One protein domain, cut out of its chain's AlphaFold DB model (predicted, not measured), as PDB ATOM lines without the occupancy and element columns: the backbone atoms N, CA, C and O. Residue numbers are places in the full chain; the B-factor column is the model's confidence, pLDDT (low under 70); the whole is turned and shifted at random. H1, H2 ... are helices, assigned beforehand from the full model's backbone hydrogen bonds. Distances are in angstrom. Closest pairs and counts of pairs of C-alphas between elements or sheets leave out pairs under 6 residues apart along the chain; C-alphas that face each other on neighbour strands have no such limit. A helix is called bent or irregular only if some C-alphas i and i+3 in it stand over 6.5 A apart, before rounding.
ATOM      1  N   VAL A   6     162.605 125.564 168.663       94.31
ATOM      2  CA  VAL A   6     163.061 124.714 169.784       94.31
ATOM      3  C   VAL A   6     161.946 123.895 170.446       94.31
ATOM      4  O   VAL A   6     162.244 122.956 171.179       94.31
ATOM      5  N   ALA A   7     160.670 124.200 170.202       94.50
ATOM      6  CA  ALA A   7     159.568 123.428 170.773       94.50
ATOM      7  C   ALA A   7     159.538 121.989 170.244       94.50
ATOM      8  O   ALA A   7     159.172 121.075 170.978       94.50
ATOM      9  N   ALA A   8     159.985 121.772 169.002       94.00
ATOM     10  CA  ALA A   8     160.059 120.443 168.402       94.00
ATOM     11  C   ALA A   8     161.075 119.519 169.100       94.00
ATOM     12  O   ALA A   8     160.898 118.306 169.089       94.00
ATOM     13  N   VAL A   9     162.115 120.085 169.726       94.31
ATOM     14  CA  VAL A   9     163.200 119.319 170.370       94.31
ATOM     15  C   VAL A   9     163.068 119.244 171.892       94.31
ATOM     16  O   VAL A   9     163.854 118.556 172.538       94.31
ATOM     17  N   LEU A  10     162.073 119.906 172.493       95.19
ATOM     18  CA  LEU A  10     161.878 119.917 173.947       95.19
ATOM     19  C   LEU A  10     161.802 118.505 174.567       95.19
ATOM     20  O   LEU A  10     162.502 118.283 175.555       95.19
ATOM     21  N   PRO A  11     161.052 117.529 174.009       95.50
ATOM     22  CA  PRO A  11     161.001 116.184 174.589       95.50
ATOM     23  C   PRO A  11     162.367 115.488 174.617       95.50
ATOM     24  O   PRO A  11     162.697 114.802 175.583       95.50
ATOM     25  N   GLU A  12     163.182 115.688 173.578       96.00
ATOM     26  CA  GLU A  12     164.528 115.120 173.488       96.00
ATOM     27  C   GLU A  12     165.481 115.784 174.487       96.00
ATOM     28  O   GLU A  12     166.241 115.091 175.160       96.00
ATOM     29  N   VAL A  13     165.383 117.106 174.653       95.75
ATOM     30  CA  VAL A  13     166.163 117.859 175.645       95.75
ATOM     31  C   VAL A  13     165.836 117.400 177.066       95.75
ATOM     32  O   VAL A  13     166.758 117.126 177.832       95.75
ATOM     33  N   LEU A  14     164.551 117.279 177.421       95.62
ATOM     34  CA  LEU A  14     164.142 116.820 178.753       95.62
ATOM     35  C   LEU A  14     164.660 115.410 179.034       95.62
ATOM     36  O   LEU A  14     165.244 115.177 180.089       95.62
ATOM     37  N   LYS A  15     164.528 114.499 178.063       95.94
ATOM     38  CA  LYS A  15     165.072 113.145 178.177       95.94
ATOM     39  C   LYS A  15     166.591 113.171 178.352       95.94
ATOM     40  O   LYS A  15     167.112 112.498 179.230       95.94
ATOM     41  N   ALA A  16     167.317 113.951 177.554       96.19
ATOM     42  CA  ALA A  16     168.773 114.025 177.643       96.19
ATOM     43  C   ALA A  16     169.249 114.519 179.022       96.19
ATOM     44  O   ALA A  16     170.215 113.976 179.556       96.19
ATOM     45  N   LEU A  17     168.542 115.481 179.624       94.81
ATOM     46  CA  LEU A  17     168.840 115.992 180.967       94.81
ATOM     47  C   LEU A  17     168.620 114.955 182.086       94.81
ATOM     48  O   LEU A  17     169.225 115.090 183.145       94.81
ATOM     49  N   GLU A  18     167.793 113.926 181.874       94.00
ATOM     50  CA  GLU A  18     167.605 112.835 182.846       94.00
ATOM     51  C   GLU A  18     168.767 111.826 182.842       94.00
ATOM     52  O   GLU A  18     169.044 111.205 183.867       94.00
ATOM     53  N   TYR A  19     169.451 111.651 181.705       94.25
ATOM     54  CA  TYR A  19     170.451 110.587 181.525       94.25
ATOM     55  C   TYR A  19     171.891 111.084 181.380       94.25
ATOM     56  O   TYR A  19     172.820 110.291 181.540       94.25
ATOM     57  N   ALA A  20     172.099 112.363 181.063       95.44
ATOM     58  CA  ALA A  20     173.419 112.925 180.823       95.44
ATOM     59  C   ALA A  20     173.676 114.147 181.718       95.44
ATOM     60  O   ALA A  20     172.827 115.031 181.819       95.44
ATOM     61  N   PRO A  21     174.881 114.271 182.303       93.31
ATOM     62  CA  PRO A  21     175.248 115.452 183.085       93.31
ATOM     63  C   PRO A  21     175.430 116.706 182.215       93.31
ATOM     64  O   PRO A  21     175.544 117.811 182.742       93.31
ATOM     65  N   GLN A  22     175.523 116.549 180.890       96.19
ATOM     66  CA  GLN A  22     175.772 117.626 179.935       96.19
ATOM     67  C   GLN A  22     174.994 117.374 178.641       96.19
ATOM     68  O   GLN A  22     175.007 116.266 178.108       96.19
ATOM     69  N   VAL A  23     174.354 118.423 178.120       95.88
ATOM     70  CA  VAL A  23     173.582 118.393 176.872       95.88
ATOM     71  C   VAL A  23     174.000 119.583 176.012       95.88
ATOM     72  O   VAL A  23     173.988 120.721 176.479       95.88
ATOM     73  N   LEU A  24     174.362 119.329 174.752       95.94
ATOM     74  CA  LEU A  24     174.668 120.371 173.773       95.94
ATOM     75  C   LEU A  24     173.468 120.575 172.848       95.94
ATOM     76  O   LEU A  24     173.099 119.679 172.095       95.94
ATOM     77  N   LEU A  25     172.895 121.776 172.873       95.00
ATOM     78  CA  LEU A  25     171.808 122.173 171.985       95.00
ATOM     79  C   LEU A  25     172.323 123.159 170.932       95.00
ATOM     80  O   LEU A  25     172.779 124.250 171.275       95.00
ATOM     81  N   ASN A  26     172.168 122.814 169.654       94.19
ATOM     82  CA  ASN A  26     172.362 123.750 168.553       94.19
ATOM     83  C   ASN A  26     171.002 124.177 167.980       94.19
ATOM     84  O   ASN A  26     170.181 123.334 167.627       94.19
ATOM     85  N   ALA A  27     170.763 125.483 167.887       91.44
ATOM     86  CA  ALA A  27     169.544 126.051 167.323       91.44
ATOM     87  C   ALA A  27     169.846 127.425 166.699       91.44
ATOM     88  O   ALA A  27     170.695 128.154 167.224       91.44
ATOM     89  N   PRO A  28     169.149 127.817 165.616       90.31
ATOM     90  CA  PRO A  28     169.374 129.108 164.978       90.31
ATOM     91  C   PRO A  28     169.005 130.282 165.900       90.31
ATOM     92  O   PRO A  28     168.240 130.156 166.861       90.31
ATOM     93  N   THR A  29     169.534 131.466 165.597       89.69
ATOM     94  CA  THR A  29     169.142 132.704 166.289       89.69
ATOM     95  C   THR A  29     167.636 132.937 166.144       89.69
ATOM     96  O   THR A  29     167.063 132.698 165.087       89.69
ATOM     97  N   GLY A  30     166.978 133.385 167.217       90.31
ATOM     98  CA  GLY A  30     165.523 133.576 167.233       90.31
ATOM     99  C   GLY A  30     164.713 132.291 167.443       90.31
ATOM    100  O   GLY A  30     163.500 132.366 167.590       90.31
ATOM    101  N   ALA A  31     165.357 131.121 167.552       94.25
ATOM    102  CA  ALA A  31     164.655 129.852 167.744       94.25
ATOM    103  C   ALA A  31     163.952 129.702 169.105       94.25
ATOM    104  O   ALA A  31     163.175 128.770 169.269       94.25
ATOM    105  N   GLY A  32     164.235 130.577 170.078       93.75
ATOM    106  CA  GLY A  32     163.677 130.510 171.436       93.75
ATOM    107  C   GLY A  32     164.577 129.839 172.482       93.75
ATOM    108  O   GLY A  32     164.145 129.644 173.615       93.75
ATOM    109  N   LYS A  33     165.834 129.515 172.140       94.56
ATOM    110  CA  LYS A  33     166.784 128.803 173.022       94.56
ATOM    111  C   LYS A  33     167.117 129.513 174.347       94.56
ATOM    112  O   LYS A  33     167.384 128.838 175.327       94.56
ATOM    113  N   SER A  34     167.112 130.852 174.370       93.25
ATOM    114  CA  SER A  34     167.435 131.645 175.571       93.25
ATOM    115  C   SER A  34     166.184 132.181 176.277       93.25
ATOM    116  O   SER A  34     166.277 132.566 177.428       93.25
ATOM    117  N   THR A  35     165.021 132.224 175.616       92.62
ATOM    118  CA  THR A  35     163.810 132.884 176.144       92.62
ATOM    119  C   THR A  35     162.708 131.895 176.512       92.62
ATOM    120  O   THR A  35     162.180 131.949 177.614       92.62
ATOM    121  N   TRP A  36     162.381 130.960 175.620       93.75
ATOM    122  CA  TRP A  36     161.279 130.016 175.820       93.75
ATOM    123  C   TRP A  36     161.745 128.695 176.432       93.75
ATOM    124  O   TRP A  36     161.142 128.202 177.382       93.75
ATOM    125  N   LEU A  37     162.846 128.131 175.924       94.12
ATOM    126  CA  LEU A  37     163.313 126.801 176.326       94.12
ATOM    127  C   LEU A  37     163.660 126.691 177.825       94.12
ATOM    128  O   LEU A  37     163.216 125.724 178.443       94.12
ATOM    129  N   PRO A  38     164.377 127.651 178.452       93.56
ATOM    130  CA  PRO A  38     164.711 127.547 179.872       93.56
ATOM    131  C   PRO A  38     163.473 127.524 180.777       93.56
ATOM    132  O   PRO A  38     163.466 126.812 181.777       93.56
ATOM    133  N   LEU A  39     162.407 128.244 180.402       92.56
ATOM    134  CA  LEU A  39     161.137 128.239 181.134       92.56
ATOM    135  C   LEU A  39     160.436 126.886 181.044       92.56
ATOM    136  O   LEU A  39     159.928 126.393 182.045       92.56
ATOM    137  N   GLN A  40     160.441 126.263 179.864       94.44
ATOM    138  CA  GLN A  40     159.856 124.933 179.710       94.44
ATOM    139  C   GLN A  40     160.644 123.874 180.481       94.44
ATOM    140  O   GLN A  40     160.040 123.014 181.111       94.44
ATOM    141  N   ILE A  41     161.978 123.970 180.508       94.62
ATOM    142  CA  ILE A  41     162.808 123.100 181.349       94.62
ATOM    143  C   ILE A  41     162.456 123.315 182.826       94.62
ATOM    144  O   ILE A  41     162.220 122.340 183.531       94.62
ATOM    145  N   LEU A  42     162.342 124.563 183.292       93.12
ATOM    146  CA  LEU A  42     161.958 124.861 184.676       93.12
ATOM    147  C   LEU A  42     160.585 124.279 185.052       93.12
ATOM    148  O   LEU A  42     160.403 123.825 186.175       93.12
ATOM    149  N   GLN A  43     159.626 124.309 184.125       92.50
ATOM    150  CA  GLN A  43     158.251 123.857 184.358       92.50
ATOM    151  C   GLN A  43     158.069 122.340 184.228       92.50
ATOM    152  O   GLN A  43     157.196 121.782 184.889       92.50
ATOM    153  N   GLN A  44     158.824 121.687 183.341       94.44
ATOM    154  CA  GLN A  44     158.557 120.303 182.930       94.44
ATOM    155  C   GLN A  44     159.648 119.313 183.339       94.44
ATOM    156  O   GLN A  44     159.389 118.111 183.373       94.44
ATOM    157  N   SER A  45     160.865 119.780 183.627       90.06
ATOM    158  CA  SER A  45     161.925 118.889 184.097       90.06
ATOM    159  C   SER A  45     161.707 118.510 185.561       90.06
ATOM    160  O   SER A  45     161.159 119.277 186.349       90.06
ATOM    161  N   LYS A  46     162.185 117.326 185.947       88.19
ATOM    162  CA  LYS A  46     162.185 116.859 187.342       88.19
ATOM    163  C   LYS A  46     163.436 117.328 188.101       88.19
ATOM    164  O   LYS A  46     163.922 116.628 188.983       88.19
ATOM    165  N   LEU A  47     164.002 118.469 187.703       87.12
ATOM    166  CA  LEU A  47     165.222 119.014 188.292       87.12
ATOM    167  C   LEU A  47     164.873 119.846 189.526       87.12
ATOM    168  O   LEU A  47     164.056 120.762 189.464       87.12
ATOM    169  N   GLU A  48     165.529 119.554 190.644       89.25
ATOM    170  CA  GLU A  48     165.431 120.373 191.848       89.25
ATOM    171  C   GLU A  48     166.437 121.535 191.806       89.25
ATOM    172  O   GLU A  48     167.531 121.427 191.249       89.25
ATOM    173  N   GLY A  49     166.084 122.661 192.431       90.06
ATOM    174  CA  GLY A  49     166.983 123.803 192.594       90.06
ATOM    175  C   GLY A  49     166.701 124.966 191.642       90.06
ATOM    176  O   GLY A  49     165.560 125.399 191.492       90.06
ATOM    177  N   ARG A  50     167.761 125.565 191.087       91.38
ATOM    178  CA  ARG A  50     167.690 126.806 190.295       91.38
ATOM    179  C   ARG A  50     168.361 126.623 188.941       91.38
ATOM    180  O   ARG A  50     169.441 126.047 188.861       91.38
ATOM    181  N   ILE A  51     167.769 127.211 187.904       92.25
ATOM    182  CA  ILE A  51     168.393 127.324 186.582       92.25
ATOM    183  C   ILE A  51     169.174 128.636 186.517       92.25
ATOM    184  O   ILE A  51     168.619 129.715 186.727       92.25
ATOM    185  N   LEU A  52     170.467 128.542 186.208       94.00
ATOM    186  CA  LEU A  52     171.317 129.690 185.908       94.00
ATOM    187  C   LEU A  52     171.499 129.792 184.394       94.00
ATOM    188  O   LEU A  52     172.024 128.876 183.768       94.00
ATOM    189  N   LEU A  53     171.089 130.920 183.814       94.25
ATOM    190  CA  LEU A  53     171.267 131.206 182.394       94.25
ATOM    191  C   LEU A  53     172.341 132.281 182.215       94.25
ATOM    192  O   LEU A  53     172.154 133.432 182.612       94.25
ATOM    193  N   LEU A  54     173.475 131.898 181.628       95.25
ATOM    194  CA  LEU A  54     174.593 132.802 181.371       95.25
ATOM    195  C   LEU A  54     174.484 133.389 179.960       95.25
ATOM    196  O   LEU A  54     174.322 132.662 178.986       95.25
ATOM    197  N   GLU A  55     174.629 134.707 179.855       94.44
ATOM    198  CA  GLU A  55     174.671 135.434 178.585       94.44
ATOM    199  C   GLU A  55     175.970 136.261 178.522       94.44
ATOM    200  O   GLU A  55     176.390 136.830 179.534       94.44
ATOM    201  N   PRO A  56     176.627 136.373 177.353       92.69
ATOM    202  CA  PRO A  56     178.002 136.873 177.248       92.69
ATOM    203  C   PRO A  56     178.143 138.372 177.543       92.69
ATOM    204  O   PRO A  56     179.251 138.874 177.715       92.69
ATOM    205  N   ARG A  57     177.036 139.125 177.539       95.88
ATOM    206  CA  ARG A  57     177.027 140.575 177.768       95.88
ATOM    207  C   ARG A  57     175.796 140.973 178.571       95.88
ATOM    208  O   ARG A  57     174.708 140.440 178.368       95.88
ATOM    209  N   ARG A  58     175.942 142.010 179.400       96.00
ATOM    210  CA  ARG A  58     174.885 142.529 180.288       96.00
ATOM    211  C   ARG A  58     173.570 142.853 179.569       96.00
ATOM    212  O   ARG A  58     172.507 142.589 180.115       96.00
ATOM    213  N   LEU A  59     173.626 143.427 178.364       94.69
ATOM    214  CA  LEU A  59     172.417 143.765 177.600       94.69
ATOM    215  C   LEU A  59     171.623 142.512 177.196       94.69
ATOM    216  O   LEU A  59     170.407 142.499 177.347       94.69
ATOM    217  N   ALA A  60     172.305 141.454 176.749       90.81
ATOM    218  CA  ALA A  60     171.660 140.192 176.386       90.81
ATOM    219  C   ALA A  60     170.983 139.549 177.603       90.81
ATOM    220  O   ALA A  60     169.806 139.210 177.530       90.81
ATOM    221  N   ALA A  61     171.680 139.503 178.744       92.94
ATOM    222  CA  ALA A  61     171.119 138.994 179.997       92.94
ATOM    223  C   ALA A  61     169.832 139.733 180.405       92.94
ATOM    224  O   ALA A  61     168.835 139.108 180.761       92.94
ATOM    225  N   ARG A  62     169.828 141.071 180.310       93.44
ATOM    226  CA  ARG A  62     168.646 141.886 180.630       93.44
ATOM    227  C   ARG A  62     167.484 141.616 179.678       93.44
ATOM    228  O   ARG A  62     166.374 141.407 180.149       93.44
ATOM    229  N   ASN A  63     167.744 141.587 178.371       90.94
ATOM    230  CA  ASN A  63     166.704 141.357 177.368       90.94
ATOM    231  C   ASN A  63     166.056 139.979 177.534       90.94
ATOM    232  O   ASN A  63     164.839 139.859 177.451       90.94
ATOM    233  N   VAL A  64     166.869 138.954 177.797       91.38
ATOM    234  CA  VAL A  64     166.380 137.593 178.025       91.38
ATOM    235  C   VAL A  64     165.524 137.517 179.290       91.38
ATOM    236  O   VAL A  64     164.439 136.949 179.243       91.38
ATOM    237  N   CYS A  65     165.962 138.141 180.387       89.44
ATOM    238  CA  CYS A  65     165.196 138.184 181.634       89.44
ATOM    239  C   CYS A  65     163.832 138.876 181.454       89.44
ATOM    240  O   CYS A  65     162.818 138.366 181.915       89.44
ATOM    241  N   SER A  66     163.779 139.995 180.721       87.31
ATOM    242  CA  SER A  66     162.518 140.691 180.425       87.31
ATOM    243  C   SER A  66     161.590 139.924 179.480       87.31
ATOM    244  O   SER A  66     160.385 140.128 179.537       87.31
ATOM    245  N   ALA A  67     162.127 139.056 178.619       76.62
ATOM    246  CA  ALA A  67     161.338 138.225 177.706       76.62
ATOM    247  C   ALA A  67     160.776 136.950 178.362       76.62
ATOM    248  O   ALA A  67     160.019 136.225 177.722       76.62
ATOM    249  N   ALA A  68     161.192 136.653 179.595       66.06
ATOM    250  CA  ALA A  68     160.776 135.474 180.345       66.06
ATOM    251  C   ALA A  68     159.569 135.722 181.275       66.06
ATOM    252  O   ALA A  68     159.137 134.788 181.952       66.06
TER     253      ALA A  68
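This is residues 6 to 68 of the 69 residues of a protein of Cedecea neteri (UniProt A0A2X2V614). Helices H1 and H2 pack together, steeply tilted, at one end, and the short helix H3 lies away from them at the other, joined by long looping links. The printed part has 63 residues, with three named helices in the order H1, H2, H3 and no named strand. It is all helix in class, with under half of its residues in named elements. It is compact, with a radius of gyration of the C-alphas of 11.9 A and spans of 33 by 26 by 18 A.

Start at H1, residues 6 to 19, which touches H2, residues 37 to 44; their closest C-alphas, of Val 6 and Leu 37, are 6.9 A apart. They run the same way at a steep tilt of 59 degrees. H3, residues 58 to 66, is apart from both. Every O i to N i+4 pair is within hydrogen-bond range in H2 and H3, 7 of 10 in H1.

Find C-alpha 6 at (163.061, 124.714, 169.784); H1 runs 19.8 A from there and is irregular, C-alphas 8 and 11 being 7.6 A apart. H2 spans 10.4 A. H3 runs 12.5 A to C-alpha 66 at (162.518, 140.691, 180.425).

Residues 20 to 36 and 45 to 57 are long links. The printed part has no cut; residue 68 is under pLDDT 70.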